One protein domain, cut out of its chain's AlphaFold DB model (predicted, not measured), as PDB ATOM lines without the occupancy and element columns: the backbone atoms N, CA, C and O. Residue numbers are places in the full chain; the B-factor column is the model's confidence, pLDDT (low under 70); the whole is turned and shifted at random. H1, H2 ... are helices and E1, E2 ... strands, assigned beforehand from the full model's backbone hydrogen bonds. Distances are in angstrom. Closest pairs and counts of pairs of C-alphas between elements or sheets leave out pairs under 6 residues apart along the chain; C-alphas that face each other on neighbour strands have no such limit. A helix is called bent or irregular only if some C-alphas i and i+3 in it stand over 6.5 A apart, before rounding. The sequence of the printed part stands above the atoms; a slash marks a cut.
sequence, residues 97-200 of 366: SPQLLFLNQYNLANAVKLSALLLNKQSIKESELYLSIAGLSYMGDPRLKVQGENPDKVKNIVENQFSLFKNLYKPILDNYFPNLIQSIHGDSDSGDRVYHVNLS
ATOM      1  N   SER A  97     190.398 190.205 129.298       83.31
ATOM      2  CA  SER A  97     191.477 189.327 128.857       83.31
ATOM      3  C   SER A  97     191.045 188.557 127.598       83.31
ATOM      4  O   SER A  97     189.840 188.336 127.408       83.31
ATOM      5  N   PRO A  98     191.991 188.097 126.755       85.31
ATOM      6  CA  PRO A  98     191.679 187.270 125.584       85.31
ATOM      7  C   PRO A  98     190.860 186.016 125.928       85.31
ATOM      8  O   PRO A  98     189.901 185.689 125.234       85.31
ATOM      9  N   GLN A  99     191.174 185.369 127.056       85.19
ATOM     10  CA  GLN A  99     190.444 184.199 127.549       85.19
ATOM     11  C   GLN A  99     188.963 184.510 127.822       85.19
ATOM     12  O   GLN A  99     188.085 183.753 127.416       85.19
ATOM     13  N   LEU A 100     188.664 185.636 128.481       84.69
ATOM     14  CA  LEU A 100     187.285 186.027 128.781       84.69
ATOM     15  C   LEU A 100     186.509 186.430 127.525       84.69
ATOM     16  O   LEU A 100     185.310 186.171 127.448       84.69
ATOM     17  N   LEU A 101     187.171 187.041 126.538       86.38
ATOM     18  CA  LEU A 101     186.552 187.344 125.247       86.38
ATOM     19  C   LEU A 101     186.095 186.067 124.543       86.38
ATOM     20  O   LEU A 101     184.948 185.982 124.105       86.38
ATOM     21  N   PHE A 102     186.971 185.068 124.493       88.56
ATOM     22  CA  PHE A 102     186.686 183.773 123.891       88.56
ATOM     23  C   PHE A 102     185.567 183.020 124.620       88.56
ATOM     24  O   PHE A 102     184.581 182.619 124.004       88.56
ATOM     25  N   LEU A 103     185.653 182.916 125.950       89.50
ATOM     26  CA  LEU A 103     184.600 182.301 126.764       89.50
ATOM     27  C   LEU A 103     183.261 183.023 126.609       89.50
ATOM     28  O   LEU A 103     182.209 182.386 126.615       89.50
ATOM     29  N   ASN A 104     183.274 184.345 126.438       92.62
ATOM     30  CA  ASN A 104     182.041 185.072 126.199       92.62
ATOM     31  C   ASN A 104     181.463 184.810 124.798       92.62
ATOM     32  O   ASN A 104     180.246 184.752 124.665       92.62
ATOM     33  N   GLN A 105     182.286 184.594 123.764       92.69
ATOM     34  CA  GLN A 105     181.787 184.145 122.455       92.69
ATOM     35  C   GLN A 105     181.112 182.772 122.563       92.69
ATOM     36  O   GLN A 105     179.991 182.612 122.081       92.69
ATOM     37  N   TYR A 106     181.734 181.825 123.274       93.19
ATOM     38  CA  TYR A 106     181.126 180.527 123.584       93.19
ATOM     39  C   TYR A 106     179.791 180.688 124.332       93.19
ATOM     40  O   TYR A 106     178.778 180.093 123.957       93.19
ATOM     41  N   ASN A 107     179.750 181.549 125.351       96.50
ATOM     42  CA  ASN A 107     178.544 181.843 126.124       96.50
ATOM     43  C   ASN A 107     177.405 182.420 125.257       96.50
ATOM     44  O   ASN A 107     176.256 181.989 125.370       96.50
ATOM     45  N   LEU A 108     177.716 183.377 124.377       96.50
ATOM     46  CA  LEU A 108     176.752 184.003 123.467       96.50
ATOM     47  C   LEU A 108     176.233 183.016 122.414       96.50
ATOM     48  O   LEU A 108     175.028 182.969 122.163       96.50
ATOM     49  N   ALA A 109     177.114 182.197 121.834       96.06
ATOM     50  CA  ALA A 109     176.728 181.166 120.878       96.06
ATOM     51  C   ALA A 109     175.764 180.152 121.516       96.06
ATOM     52  O   ALA A 109     174.721 179.835 120.945       96.06
ATOM     53  N   ASN A 110     176.046 179.694 122.736       96.50
ATOM     54  CA  ASN A 110     175.146 178.777 123.436       96.50
ATOM     55  C   ASN A 110     173.809 179.421 123.823       96.50
ATOM     56  O   ASN A 110     172.785 178.738 123.789       96.50
ATOM     57  N   ALA A 111     173.780 180.724 124.120       97.50
ATOM     58  CA  ALA A 111     172.525 181.440 124.341       97.50
ATOM     59  C   ALA A 111     171.628 181.409 123.093       97.50
ATOM     60  O   ALA A 111     170.438 181.127 123.212       97.50
ATOM     61  N   VAL A 112     172.200 181.610 121.896       96.81
ATOM     62  CA  VAL A 112     171.475 181.482 120.617       96.81
ATOM     63  C   VAL A 112     170.911 180.072 120.448       96.81
ATOM     64  O   VAL A 112     169.717 179.923 120.183       96.81
ATOM     65  N   LYS A 113     171.739 179.038 120.651       96.12
ATOM     66  CA  LYS A 113     171.329 177.629 120.522       96.12
ATOM     67  C   LYS A 113     170.164 177.279 121.452       96.12
ATOM     68  O   LYS A 113     169.149 176.749 121.002       96.12
ATOM     69  N   LEU A 114     170.284 177.615 122.739       96.94
ATOM     70  CA  LEU A 114     169.232 177.361 123.725       96.94
ATOM     71  C   LEU A 114     167.951 178.136 123.390       96.94
ATOM     72  O   LEU A 114     166.855 177.581 123.462       96.94
ATOM     73  N   SER A 115     168.071 179.402 122.990       97.06
ATOM     74  CA  SER A 115     166.921 180.216 122.596       97.06
ATOM     75  C   SER A 115     166.220 179.691 121.346       97.06
ATOM     76  O   SER A 115     164.990 179.723 121.309       97.06
ATOM     77  N   ALA A 116     166.958 179.171 120.362       95.50
ATOM     78  CA  ALA A 116     166.381 178.519 119.189       95.50
ATOM     79  C   ALA A 116     165.570 177.272 119.584       95.50
ATOM     80  O   ALA A 116     164.419 177.144 119.162       95.50
ATOM     81  N   LEU A 117     166.113 176.415 120.463       94.81
ATOM     82  CA  LEU A 117     165.391 175.248 120.987       94.81
ATOM     83  C   LEU A 117     164.140 175.626 121.792       94.81
ATOM     84  O   LEU A 117     163.107 174.981 121.656       94.81
ATOM     85  N   LEU A 118     164.208 176.669 122.625       94.81
ATOM     86  CA  LEU A 118     163.064 177.117 123.430       94.81
ATOM     87  C   LEU A 118     161.950 177.744 122.583       94.81
ATOM     88  O   LEU A 118     160.772 177.589 122.913       94.81
ATOM     89  N   LEU A 119     162.313 178.476 121.525       94.81
ATOM     90  CA  LEU A 119     161.349 179.059 120.594       94.81
ATOM     91  C   LEU A 119     160.670 177.969 119.763       94.81
ATOM     92  O   LEU A 119     159.454 178.026 119.598       94.81
ATOM     93  N   ASN A 120     161.443 176.994 119.272       93.44
ATOM     94  CA  ASN A 120     160.978 175.870 118.460       93.44
ATOM     95  C   ASN A 120     160.020 176.287 117.323       93.44
ATOM     96  O   ASN A 120     158.908 175.776 117.185       93.44
ATOM     97  N   LYS A 121     160.438 177.264 116.512       92.81
ATOM     98  CA  LYS A 121     159.705 177.732 115.326       92.81
ATOM     99  C   LYS A 121     160.611 177.644 114.108       92.81
ATOM    100  O   LYS A 121     161.791 177.937 114.221       92.81
ATOM    101  N   GLN A 122     160.044 177.337 112.943       91.31
ATOM    102  CA  GLN A 122     160.775 177.353 111.666       91.31
ATOM    103  C   GLN A 122     161.065 178.770 111.152       91.31
ATOM    104  O   GLN A 122     161.895 178.953 110.267       91.31
ATOM    105  N   SER A 123     160.355 179.771 111.669       93.12
ATOM    106  CA  SER A 123     160.546 181.177 111.333       93.12
ATOM    107  C   SER A 123     160.433 182.001 112.608       93.12
ATOM    108  O   SER A 123     159.446 181.869 113.342       93.12
ATOM    109  N   ILE A 124     161.460 182.796 112.897       94.50
ATOM    110  CA  ILE A 124     161.525 183.666 114.075       94.50
ATOM    111  C   ILE A 124     161.921 185.072 113.655       94.50
ATOM    112  O   ILE A 124     162.749 185.257 112.761       94.50
ATOM    113  N   LYS A 125     161.366 186.074 114.330       93.69
ATOM    114  CA  LYS A 125     161.878 187.440 114.222       93.69
ATOM    115  C   LYS A 125     163.158 187.610 115.038       93.69
ATOM    116  O   LYS A 125     163.369 186.942 116.052       93.69
ATOM    117  N   GLU A 126     163.992 188.549 114.628       93.31
ATOM    118  CA  GLU A 126     165.198 188.959 115.339       93.31
ATOM    119  C   GLU A 126     164.861 189.469 116.748       93.31
ATOM    120  O   GLU A 126     165.498 189.080 117.730       93.31
ATOM    121  N   SER A 127     163.785 190.244 116.874       94.19
ATOM    122  CA  SER A 127     163.230 190.668 118.158       94.19
ATOM    123  C   SER A 127     162.823 189.493 119.046       94.19
ATOM    124  O   SER A 127     163.139 189.496 120.236       94.19
ATOM    125  N   GLU A 128     162.186 188.457 118.492       95.38
ATOM    126  CA  GLU A 128     161.814 187.250 119.242       95.38
ATOM    127  C   GLU A 128     163.047 186.497 119.751       95.38
ATOM    128  O   GLU A 128     163.060 186.047 120.901       95.38
ATOM    129  N   LEU A 129     164.103 186.409 118.936       96.19
ATOM    130  CA  LEU A 129     165.373 185.809 119.340       96.19
ATOM    131  C   LEU A 129     166.006 186.587 120.502       96.19
ATOM    132  O   LEU A 129     166.343 185.991 121.525       96.19
ATOM    133  N   TYR A 130     166.114 187.913 120.396       96.69
ATOM    134  CA  TYR A 130     166.704 188.746 121.453       96.69
ATOM    135  C   TYR A 130     165.881 188.744 122.741       96.69
ATOM    136  O   TYR A 130     166.458 188.731 123.831       96.69
ATOM    137  N   LEU A 131     164.549 188.702 122.642       95.62
ATOM    138  CA  LEU A 131     163.666 188.534 123.798       95.62
ATOM    139  C   LEU A 131     163.881 187.179 124.476       95.62
ATOM    140  O   LEU A 131     163.983 187.136 125.703       95.62
ATOM    141  N   SER A 132     163.997 186.098 123.697       96.31
ATOM    142  CA  SER A 132     164.284 184.754 124.213       96.31
ATOM    143  C   SER A 132     165.626 184.722 124.951       96.31
ATOM    144  O   SER A 132     165.676 184.343 126.121       96.31
ATOM    145  N   ILE A 133     166.690 185.230 124.321       96.75
ATOM    146  CA  ILE A 133     168.046 185.296 124.887       96.75
ATOM    147  C   ILE A 133     168.070 186.130 126.171       96.75
ATOM    148  O   ILE A 133     168.563 185.690 127.211       96.75
ATOM    149  N   ALA A 134     167.521 187.348 126.127       94.75
ATOM    150  CA  ALA A 134     167.494 188.221 127.293       94.75
ATOM    151  C   ALA A 134     166.668 187.607 128.434       94.75
ATOM    152  O   ALA A 134     167.028 187.793 129.600       94.75
ATOM    153  N   GLY A 135     165.609 186.864 128.097       92.50
ATOM    154  CA  GLY A 135     164.717 186.164 129.015       92.50
ATOM    155  C   GLY A 135     165.351 184.989 129.759       92.50
ATOM    156  O   GLY A 135     164.934 184.722 130.885       92.50
ATOM    157  N   LEU A 136     166.399 184.351 129.219       93.00
ATOM    158  CA  LEU A 136     167.081 183.219 129.868       93.00
ATOM    159  C   LEU A 136     167.501 183.544 131.307       93.00
ATOM    160  O   LEU A 136     167.229 182.784 132.226       93.00
ATOM    161  N   SER A 137     168.079 184.729 131.529       84.38
ATOM    162  CA  SER A 137     168.544 185.181 132.856       84.38
ATOM    163  C   SER A 137     167.434 185.556 133.851       84.38
ATOM    164  O   SER A 137     167.725 185.999 134.961       84.38
ATOM    165  N   TYR A 138     166.177 185.457 133.429       81.19
ATOM    166  CA  TYR A 138     164.994 185.863 134.184       81.19
ATOM    167  C   TYR A 138     163.995 184.717 134.372       81.19
ATOM    168  O   TYR A 138     163.095 184.818 135.206       81.19
ATOM    169  N   MET A 139     164.138 183.629 133.614       79.94
ATOM    170  CA  MET A 139     163.256 182.477 133.721       79.94
ATOM    171  C   MET A 139     163.468 181.788 135.073       79.94
ATOM    172  O   MET A 139     164.596 181.520 135.477       79.94
ATOM    173  N   GLY A 140     162.382 181.590 135.822       65.75
ATOM    174  CA  GLY A 140     162.446 181.068 137.188       65.75
ATOM    175  C   GLY A 140     162.919 182.062 138.258       65.75
ATOM    176  O   GLY A 140     162.937 181.695 139.430       65.75
ATOM    177  N   ASP A 141     163.245 183.317 137.914       69.81
ATOM    178  CA  ASP A 141     163.684 184.322 138.888       69.81
ATOM    179  C   ASP A 141     162.537 184.700 139.849       69.81
ATOM    180  O   ASP A 141     161.535 185.296 139.422       69.81
ATOM    181  N   PRO A 142     162.669 184.427 141.164       61.12
ATOM    182  CA  PRO A 142     161.639 184.761 142.139       61.12
ATOM    183  C   PRO A 142     161.286 186.249 142.148       61.12
ATOM    184  O   PRO A 142     160.143 186.590 142.433       61.12
ATOM    185  N   ARG A 143     162.221 187.144 141.791       63.53
ATOM    186  CA  ARG A 143     162.006 188.601 141.770       63.53
ATOM    187  C   ARG A 143     160.935 189.027 140.766       63.53
ATOM    188  O   ARG A 143     160.258 190.022 141.015       63.53
ATOM    189  N   LEU A 144     160.756 188.280 139.676       63.22
ATOM    190  CA  LEU A 144     159.654 188.489 138.732       63.22
ATOM    191  C   LEU A 144     158.355 187.842 139.228       63.22
ATOM    192  O   LEU A 144     157.301 188.465 139.126       63.22
ATOM    193  N   LYS A 145     158.434 186.645 139.833       62.38
ATOM    194  CA  LYS A 145     157.270 185.926 140.390       62.38
ATOM    195  C   LYS A 145     156.607 186.695 141.550       62.38
ATOM    196  O   LYS A 145     155.385 186.725 141.643       62.38
ATOM    197  N   VAL A 146     157.389 187.385 142.387       60.62
ATOM    198  CA  VAL A 146     156.895 188.177 143.537       60.62
ATOM    199  C   VAL A 146     156.603 189.647 143.211       60.62
ATOM    200  O   VAL A 146     156.522 190.469 144.123       60.62
ATOM    201  N   GLN A 147     156.470 190.011 141.927       62.72
ATOM    202  CA  GLN A 147     156.192 191.392 141.483       62.72
ATOM    203  C   GLN A 147     157.241 192.426 141.956       62.72
ATOM    204  O   GLN A 147     156.976 193.626 142.058       62.72
ATOM    205  N   GLY A 148     158.460 191.969 142.254       59.78
ATOM    206  CA  GLY A 148     159.573 192.806 142.700       59.78
ATOM    207  C   GLY A 148     160.285 193.538 141.560       59.78
ATOM    208  O   GLY A 148     161.123 194.398 141.827       59.78
ATOM    209  N   GLU A 149     159.970 193.225 140.301       67.19
ATOM    210  CA  GLU A 149     160.489 193.881 139.096       67.19
ATOM    211  C   GLU A 149     159.375 194.156 138.076       67.19
ATOM    212  O   GLU A 149     158.304 193.562 138.129       67.19
ATOM    213  N   ASN A 150     159.620 195.086 137.146       70.94
ATOM    214  CA  ASN A 150     158.678 195.420 136.073       70.94
ATOM    215  C   ASN A 150     158.414 194.175 135.186       70.94
ATOM    216  O   ASN A 150     159.383 193.587 134.708       70.94
ATOM    217  N   PRO A 151     157.154 193.785 134.912       71.31
ATOM    218  CA  PRO A 151     156.842 192.606 134.094       71.31
ATOM    219  C   PRO A 151     157.335 192.724 132.643       71.31
ATOM    220  O   PRO A 151     157.693 191.724 132.031       71.31
ATOM    221  N   ASP A 152     157.438 193.944 132.108       80.56
ATOM    222  CA  ASP A 152     157.981 194.229 130.774       80.56
ATOM    223  C   ASP A 152     159.500 194.452 130.802       80.56
ATOM    224  O   ASP A 152     160.070 195.019 129.871       80.56
ATOM    225  N   LYS A 153     160.201 194.077 131.881       84.25
ATOM    226  CA  LYS A 153     161.635 194.370 132.044       84.25
ATOM    227  C   LYS A 153     162.478 193.839 130.886       84.25
ATOM    228  O   LYS A 153     163.322 194.582 130.393       84.25
ATOM    229  N   VAL A 154     162.245 192.597 130.461       88.50
ATOM    230  CA  VAL A 154     162.978 191.962 129.352       88.50
ATOM    231  C   VAL A 154     162.713 192.699 128.044       88.50
ATOM    232  O   VAL A 154     163.656 193.110 127.373       88.50
ATOM    233  N   LYS A 155     161.436 192.964 127.746       89.81
ATOM    234  CA  LYS A 155     161.010 193.717 126.564       89.81
ATOM    235  C   LYS A 155     161.659 195.100 126.504       89.81
ATOM    236  O   LYS A 155     162.328 195.426 125.532       89.81
ATOM    237  N   ASN A 156     161.586 195.849 127.604       89.88
ATOM    238  CA  ASN A 156     162.209 197.165 127.722       89.88
ATOM    239  C   ASN A 156     163.736 197.122 127.549       89.88
ATOM    240  O   ASN A 156     164.314 198.091 127.072       89.88
ATOM    241  N   ILE A 157     164.420 196.053 127.972       90.81
ATOM    242  CA  ILE A 157     165.870 195.925 127.752       90.81
ATOM    243  C   ILE A 157     166.164 195.790 126.258       90.81
ATOM    244  O   ILE A 157     167.028 196.498 125.751       90.81
ATOM    245  N   VAL A 158     165.453 194.893 125.574       93.38
ATOM    246  CA  VAL A 158     165.699 194.599 124.158       93.38
ATOM    247  C   VAL A 158     165.326 195.790 123.283       93.38
ATOM    248  O   VAL A 158     166.157 196.235 122.502       93.38
ATOM    249  N   GLU A 159     164.136 196.367 123.455       92.88
ATOM    250  CA  GLU A 159     163.659 197.473 122.612       92.88
ATOM    251  C   GLU A 159     164.550 198.718 122.719       92.88
ATOM    252  O   GLU A 159     164.927 199.297 121.706       92.88
ATOM    253  N   ASN A 160     164.972 199.091 123.934       93.06
ATOM    254  CA  ASN A 160     165.824 200.270 124.133       93.06
ATOM    255  C   ASN A 160     167.284 200.058 123.695       93.06
ATOM    256  O   ASN A 160     168.057 201.014 123.665       93.06
ATOM    257  N   GLN A 161     167.695 198.818 123.421       93.56
ATOM    258  CA  GLN A 161     169.078 198.476 123.077       93.56
ATOM    259  C   GLN A 161     169.168 197.619 121.810       93.56
ATOM    260  O   GLN A 161     170.181 196.952 121.605       93.56
ATOM    261  N   PHE A 162     168.139 197.634 120.959       93.75
ATOM    262  CA  PHE A 162     167.995 196.698 119.841       93.75
ATOM    263  C   PHE A 162     169.221 196.694 118.919       93.75
ATOM    264  O   PHE A 162     169.801 195.641 118.660       93.75
ATOM    265  N   SER A 163     169.710 197.873 118.525       93.19
ATOM    266  CA  SER A 163     170.911 198.004 117.688       93.19
ATOM    267  C   SER A 163     172.171 197.438 118.351       93.19
ATOM    268  O   SER A 163     173.039 196.894 117.675       93.19
ATOM    269  N   LEU A 164     172.280 197.513 119.682       95.19
ATOM    270  CA  LEU A 164     173.408 196.927 120.409       95.19
ATOM    271  C   LEU A 164     173.318 195.399 120.458       95.19
ATOM    272  O   LEU A 164     174.348 194.737 120.369       95.19
ATOM    273  N   PHE A 165     172.112 194.834 120.577       95.69
ATOM    274  CA  PHE A 165     171.908 193.391 120.422       95.69
ATOM    275  C   PHE A 165     172.278 192.935 119.010       95.69
ATOM    276  O   PHE A 165     173.006 191.955 118.869       95.69
ATOM    277  N   LYS A 166     171.870 193.690 117.986       92.94
ATOM    278  CA  LYS A 166     172.238 193.426 116.592       92.94
ATOM    279  C   LYS A 166     173.751 193.381 116.398       92.94
ATOM    280  O   LYS A 166     174.269 192.400 115.875       92.94
ATOM    281  N   ASN A 167     174.472 194.382 116.902       92.56
ATOM    282  CA  ASN A 167     175.936 194.421 116.834       92.56
ATOM    283  C   ASN A 167     176.597 193.262 117.596       92.56
ATOM    284  O   ASN A 167     177.643 192.772 117.180       92.56
ATOM    285  N   LEU A 168     175.992 192.826 118.705       94.25
ATOM    286  CA  LEU A 168     176.500 191.727 119.523       94.25
ATOM    287  C   LEU A 168     176.316 190.360 118.844       94.25
ATOM    288  O   LEU A 168     177.226 189.536 118.890       94.25
ATOM    289  N   TYR A 169     175.156 190.117 118.227       94.50
ATOM    290  CA  TYR A 169     174.775 188.792 117.732       94.50
ATOM    291  C   TYR A 169     174.968 188.588 116.232       94.50
ATOM    292  O   TYR A 169     175.224 187.454 115.839       94.50
ATOM    293  N   LYS A 170     174.924 189.632 115.394       89.75
ATOM    294  CA  LYS A 170     175.157 189.506 113.944       89.75
ATOM    295  C   LYS A 170     176.425 188.706 113.594       89.75
ATOM    296  O   LYS A 170     176.287 187.713 112.884       89.75
ATOM    297  N   PRO A 171     177.627 189.033 114.115       89.19
ATOM    298  CA  PRO A 171     178.826 188.263 113.780       89.19
ATOM    299  C   PRO A 171     178.766 186.813 114.278       89.19
ATOM    300  O   PRO A 171     179.449 185.954 113.733       89.19
ATOM    301  N   ILE A 172     177.969 186.520 115.306       89.81
ATOM    302  CA  ILE A 172     177.807 185.158 115.817       89.81
ATOM    303  C   ILE A 172     176.872 184.362 114.905       89.81
ATOM    304  O   ILE A 172     177.193 183.237 114.531       89.81
ATOM    305  N   LEU A 173     175.738 184.951 114.525       88.81
ATOM    306  CA  LEU A 173     174.756 184.334 113.633       88.81
ATOM    307  C   LEU A 173     175.360 184.034 112.259       88.81
ATOM    308  O   LEU A 173     175.236 182.909 111.782       88.81
ATOM    309  N   ASP A 174     176.081 184.998 111.685       84.00
ATOM    310  CA  ASP A 174     176.657 184.874 110.343       84.00
ATOM    311  C   ASP A 174     177.778 183.816 110.279       84.00
ATOM    312  O   ASP A 174     177.892 183.107 109.282       84.00
ATOM    313  N   ASN A 175     178.596 183.682 111.335       83.75
ATOM    314  CA  ASN A 175     179.794 182.829 111.305       83.75
ATOM    315  C   ASN A 175     179.607 181.443 111.943       83.75
ATOM    316  O   ASN A 175     180.227 180.483 111.492       83.75
ATOM    317  N   TYR A 176     178.790 181.318 112.997       83.62
ATOM    318  CA  TYR A 176     178.675 180.069 113.768       83.62
ATOM    319  C   TYR A 176     177.411 179.268 113.456       83.62
ATOM    320  O   TYR A 176     177.362 178.076 113.754       83.62
ATOM    321  N   PHE A 177     176.387 179.893 112.868       85.31
ATOM    322  CA  PHE A 177     175.073 179.271 112.687       85.31
ATOM    323  C   PHE A 177     174.546 179.222 111.244       85.31
ATOM    324  O   PHE A 177     173.323 179.214 111.083       85.31
ATOM    325  N   PRO A 178     175.384 179.083 110.192       76.31
ATOM    326  CA  PRO A 178     174.906 179.133 108.806       76.31
ATOM    327  C   PRO A 178     173.884 178.032 108.479       76.31
ATOM    328  O   PRO A 178     173.035 178.214 107.612       76.31
ATOM    329  N   ASN A 179     173.923 176.902 109.192       79.56
ATOM    330  CA  ASN A 179     173.006 175.773 108.995       79.56
ATOM    331  C   ASN A 179     171.815 175.760 109.965       79.56
ATOM    332  O   ASN A 179     170.890 174.973 109.761       79.56
ATOM    333  N   LEU A 180     171.842 176.600 111.007       84.50
ATOM    334  CA  LEU A 180     170.822 176.647 112.056       84.50
ATOM    335  C   LEU A 180     169.892 177.852 111.890       84.50
ATOM    336  O   LEU A 180     168.685 177.684 112.023       84.50
ATOM    337  N   ILE A 181     170.433 179.047 111.619       86.00
ATOM    338  CA  ILE A 181     169.682 180.308 111.520       86.00
ATOM    339  C   ILE A 181     170.099 181.034 110.238       86.00
ATOM    340  O   ILE A 181     171.238 181.472 110.114       86.00
ATOM    341  N   GLN A 182     169.171 181.194 109.296       85.50
ATOM    342  CA  GLN A 182     169.421 181.826 107.995       85.50
ATOM    343  C   GLN A 182     168.492 183.021 107.779       85.50
ATOM    344  O   GLN A 182     167.296 182.934 108.050       85.50
ATOM    345  N   SER A 183     169.012 184.144 107.278       81.00
ATOM    346  CA  SER A 183     168.167 185.295 106.920       81.00
ATOM    347  C   SER A 183     167.321 184.976 105.687       81.00
ATOM    348  O   SER A 183     167.854 184.521 104.678       81.00
ATOM    349  N   ILE A 184     166.010 185.240 105.745       72.81
ATOM    350  CA  ILE A 184     165.087 184.954 104.632       72.81
ATOM    351  C   ILE A 184     165.178 186.032 103.534       72.81
ATOM    352  O   ILE A 184     164.884 185.753 102.378       72.81
ATOM    353  N   HIS A 185     165.544 187.273 103.875       65.06
ATOM    354  CA  HIS A 185     165.602 188.397 102.928       65.06
ATOM    355  C   HIS A 185     166.994 189.045 102.903       65.06
ATOM    356  O   HIS A 185     167.692 189.087 103.921       65.06
ATOM    357  N   GLY A 186     167.371 189.543 101.717       56.28
ATOM    358  CA  GLY A 186     168.588 190.317 101.481       56.28
ATOM    359  C   GLY A 186     168.621 191.587 102.328       56.28
ATOM    360  O   GLY A 186     167.590 192.192 102.607       56.28
ATOM    361  N   ASP A 187     169.827 191.934 102.756       54.44
ATOM    362  CA  ASP A 187     170.178 192.814 103.866       54.44
ATOM    363  C   ASP A 187     169.582 194.240 103.774       54.44
ATOM    364  O   ASP A 187     170.248 195.188 103.364       54.44
ATOM    365  N   SER A 188     168.316 194.427 104.165       55.72
ATOM    366  CA  SER A 188     167.821 195.748 104.554       55.72
ATOM    367  C   SER A 188     168.152 195.956 106.031       55.72
ATOM    368  O   SER A 188     167.566 195.371 106.943       55.72
ATOM    369  N   ASP A 189     169.176 196.769 106.280       59.94
ATOM    370  CA  ASP A 189     169.803 196.926 107.597       59.94
ATOM    371  C   ASP A 189     168.903 197.642 108.637       59.94
ATOM    372  O   ASP A 189     169.266 197.772 109.807       59.94
ATOM    373  N   SER A 190     167.700 198.074 108.243       60.28
ATOM    374  CA  SER A 190     166.825 198.976 109.003       60.28
ATOM    375  C   SER A 190     165.582 198.335 109.643       60.28
ATOM    376  O   SER A 190     164.764 199.065 110.203       60.28
ATOM    377  N   GLY A 191     165.421 197.006 109.605       73.69
ATOM    378  CA  GLY A 191     164.223 196.322 110.117       73.69
ATOM    379  C   GLY A 191     164.482 195.144 111.061       73.69
ATOM    380  O   GLY A 191     165.597 194.637 111.154       73.69
ATOM    381  N   ASP A 192     163.417 194.706 111.740       84.62
ATOM    382  CA  ASP A 192     163.361 193.458 112.513       84.62
ATOM    383  C   ASP A 192     163.409 192.268 111.542       84.62
ATOM    384  O   ASP A 192     162.422 191.971 110.858       84.62
ATOM    385  N   ARG A 193     164.584 191.640 111.414       87.88
ATOM    386  CA  ARG A 193     164.813 190.578 110.423       87.88
ATOM    387  C   ARG A 193     164.006 189.329 110.752       87.88
ATOM    388  O   ARG A 193     163.747 189.025 111.912       87.88
ATOM    389  N   VAL A 194     163.658 188.569 109.719       90.50
ATOM    390  CA  VAL A 194     163.057 187.241 109.881       90.50
ATOM    391  C   VAL A 194     164.091 186.192 109.508       90.50
ATOM    392  O   VAL A 194     164.643 186.212 108.405       90.50
ATOM    393  N   TYR A 195     164.329 185.274 110.435       91.25
ATOM    394  CA  TYR A 195     165.230 184.153 110.262       91.25
ATOM    395  C   TYR A 195     164.448 182.860 110.058       91.25
ATOM    396  O   TYR A 195     163.499 182.576 110.791       91.25
ATOM    397  N   HIS A 196     164.885 182.052 109.098       92.06
ATOM    398  CA  HIS A 196     164.524 180.648 109.016       92.06
ATOM    399  C   HIS A 196     165.394 179.852 109.989       92.06
ATOM    400  O   HIS A 196     166.612 180.033 110.016       92.06
ATOM    401  N   VAL A 197     164.772 178.982 110.783       93.50
ATOM    402  CA  VAL A 197     165.469 178.147 111.764       93.50
ATOM    403  C   VAL A 197     165.314 176.681 111.393       93.50
ATOM    404  O   VAL A 197     164.197 176.173 111.276       93.50
ATOM    405  N   ASN A 198     166.442 175.990 111.256       91.69
ATOM    406  CA  ASN A 198     166.490 174.573 110.932       91.69
ATOM    407  C   ASN A 198     166.778 173.730 112.181       91.69
ATOM    408  O   ASN A 198     167.928 173.537 112.572       91.69
ATOM    409  N   LEU A 199     165.723 173.187 112.787       92.00
ATOM    410  CA  LEU A 199     165.809 172.245 113.908       92.00
ATOM    411  C   LEU A 199     165.576 170.806 113.423       92.00
ATOM    412  O   LEU A 199     164.562 170.171 113.725       92.00
ATOM    413  N   SER A 200     166.509 170.287 112.622       91.50
ATOM    414  CA  SER A 200     166.554 168.851 112.321       91.50
ATOM    415  C   SER A 200     166.904 168.044 113.583       91.50
ATOM    416  O   SER A 200     167.416 168.594 114.555       91.50
TER     417      SER A 200
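AT A GLANCE: This is residues 97 to 200 of the 366 residues of the protein "CDP-diacylglycerol synthase" of Pichia membranifaciens (UniProt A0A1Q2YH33). A small three-stranded sheet, E1, E3 and E2, sits at the end of a group of crossed helices: the long H1 is crossed by H2 and H5, and H4 packs on H2. The first residues, 97 to 104, of which 98 to 104 belong to H1, stick out at one end, and residues 145 to 151, of which 145 is the last residue of the short H3, stick out elsewhere. The printed part has 104 residues, with five named helices and three named strands in the order H1 E1 H2 H3 H4 H5 E2 E3 along the chain; the sheet, in the order E1 E3 E2, is antiparallel and the class is mostly helix. It is compact, with a radius of gyration of the C-alphas of 14.5 A, spanning 42 by 33 by 30 A.

IN THESE COORDINATES: The strands are E1, residues 123 to 125, E3, 194 to 197, and E2, 181 to 183. H1, residues 98 to 119, is 31.8 A long and begins at C-alpha 98 (191.679, 187.270, 125.584). H2 is residues 126 to 136, 15.7 A; H3, 142 to 145; H4, 153 to 160, 10.7 A; H5, 162 to 176, 20.7 A. E3 ends at C-alpha 197 (165.469, 178.147, 111.764).

HOW THE PARTS SIT: E1 and E3 are antiparallel neighbours, with N 124 and O 195 within hydrogen-bond range at 2.9 A; in the hairpin E2 and E3, also antiparallel, N 196 and O 182 are within hydrogen-bond range at 2.8 A. H1, H2 and H5 only graze the sheet. H1 touches H2 with residues 111 to 119 alone, about perpendicular at 74 degrees, the closest C-alphas, Ser 115 and Ser 132, 5.5 A apart. H1 touches H5 with residues 105 to 109 alone, at 87 degrees, closest C-alphas Ala 109 and Ile 172, 6.5 A. H2 and H4 touch, opposite ways at a steep tilt of 37 degrees, only just past shallow, closest C-alphas Gly 135 and Val 154, 6.1 A. H3 touches no helix. Every O i to N i+4 pair is within range in H1, H2 and H4, and 9 of 11 in H5, which is irregular, with C-alphas 168 and 171 7.1 A apart; H3 is too short for such a pair.

THE WHOLE: The C-alphas farthest apart, Val 146 and Gly 186, are 43.7 A apart. The printed part has no cut, and no link is long. Confidence is under 70 at residues 140 to 149 and 185 to 190.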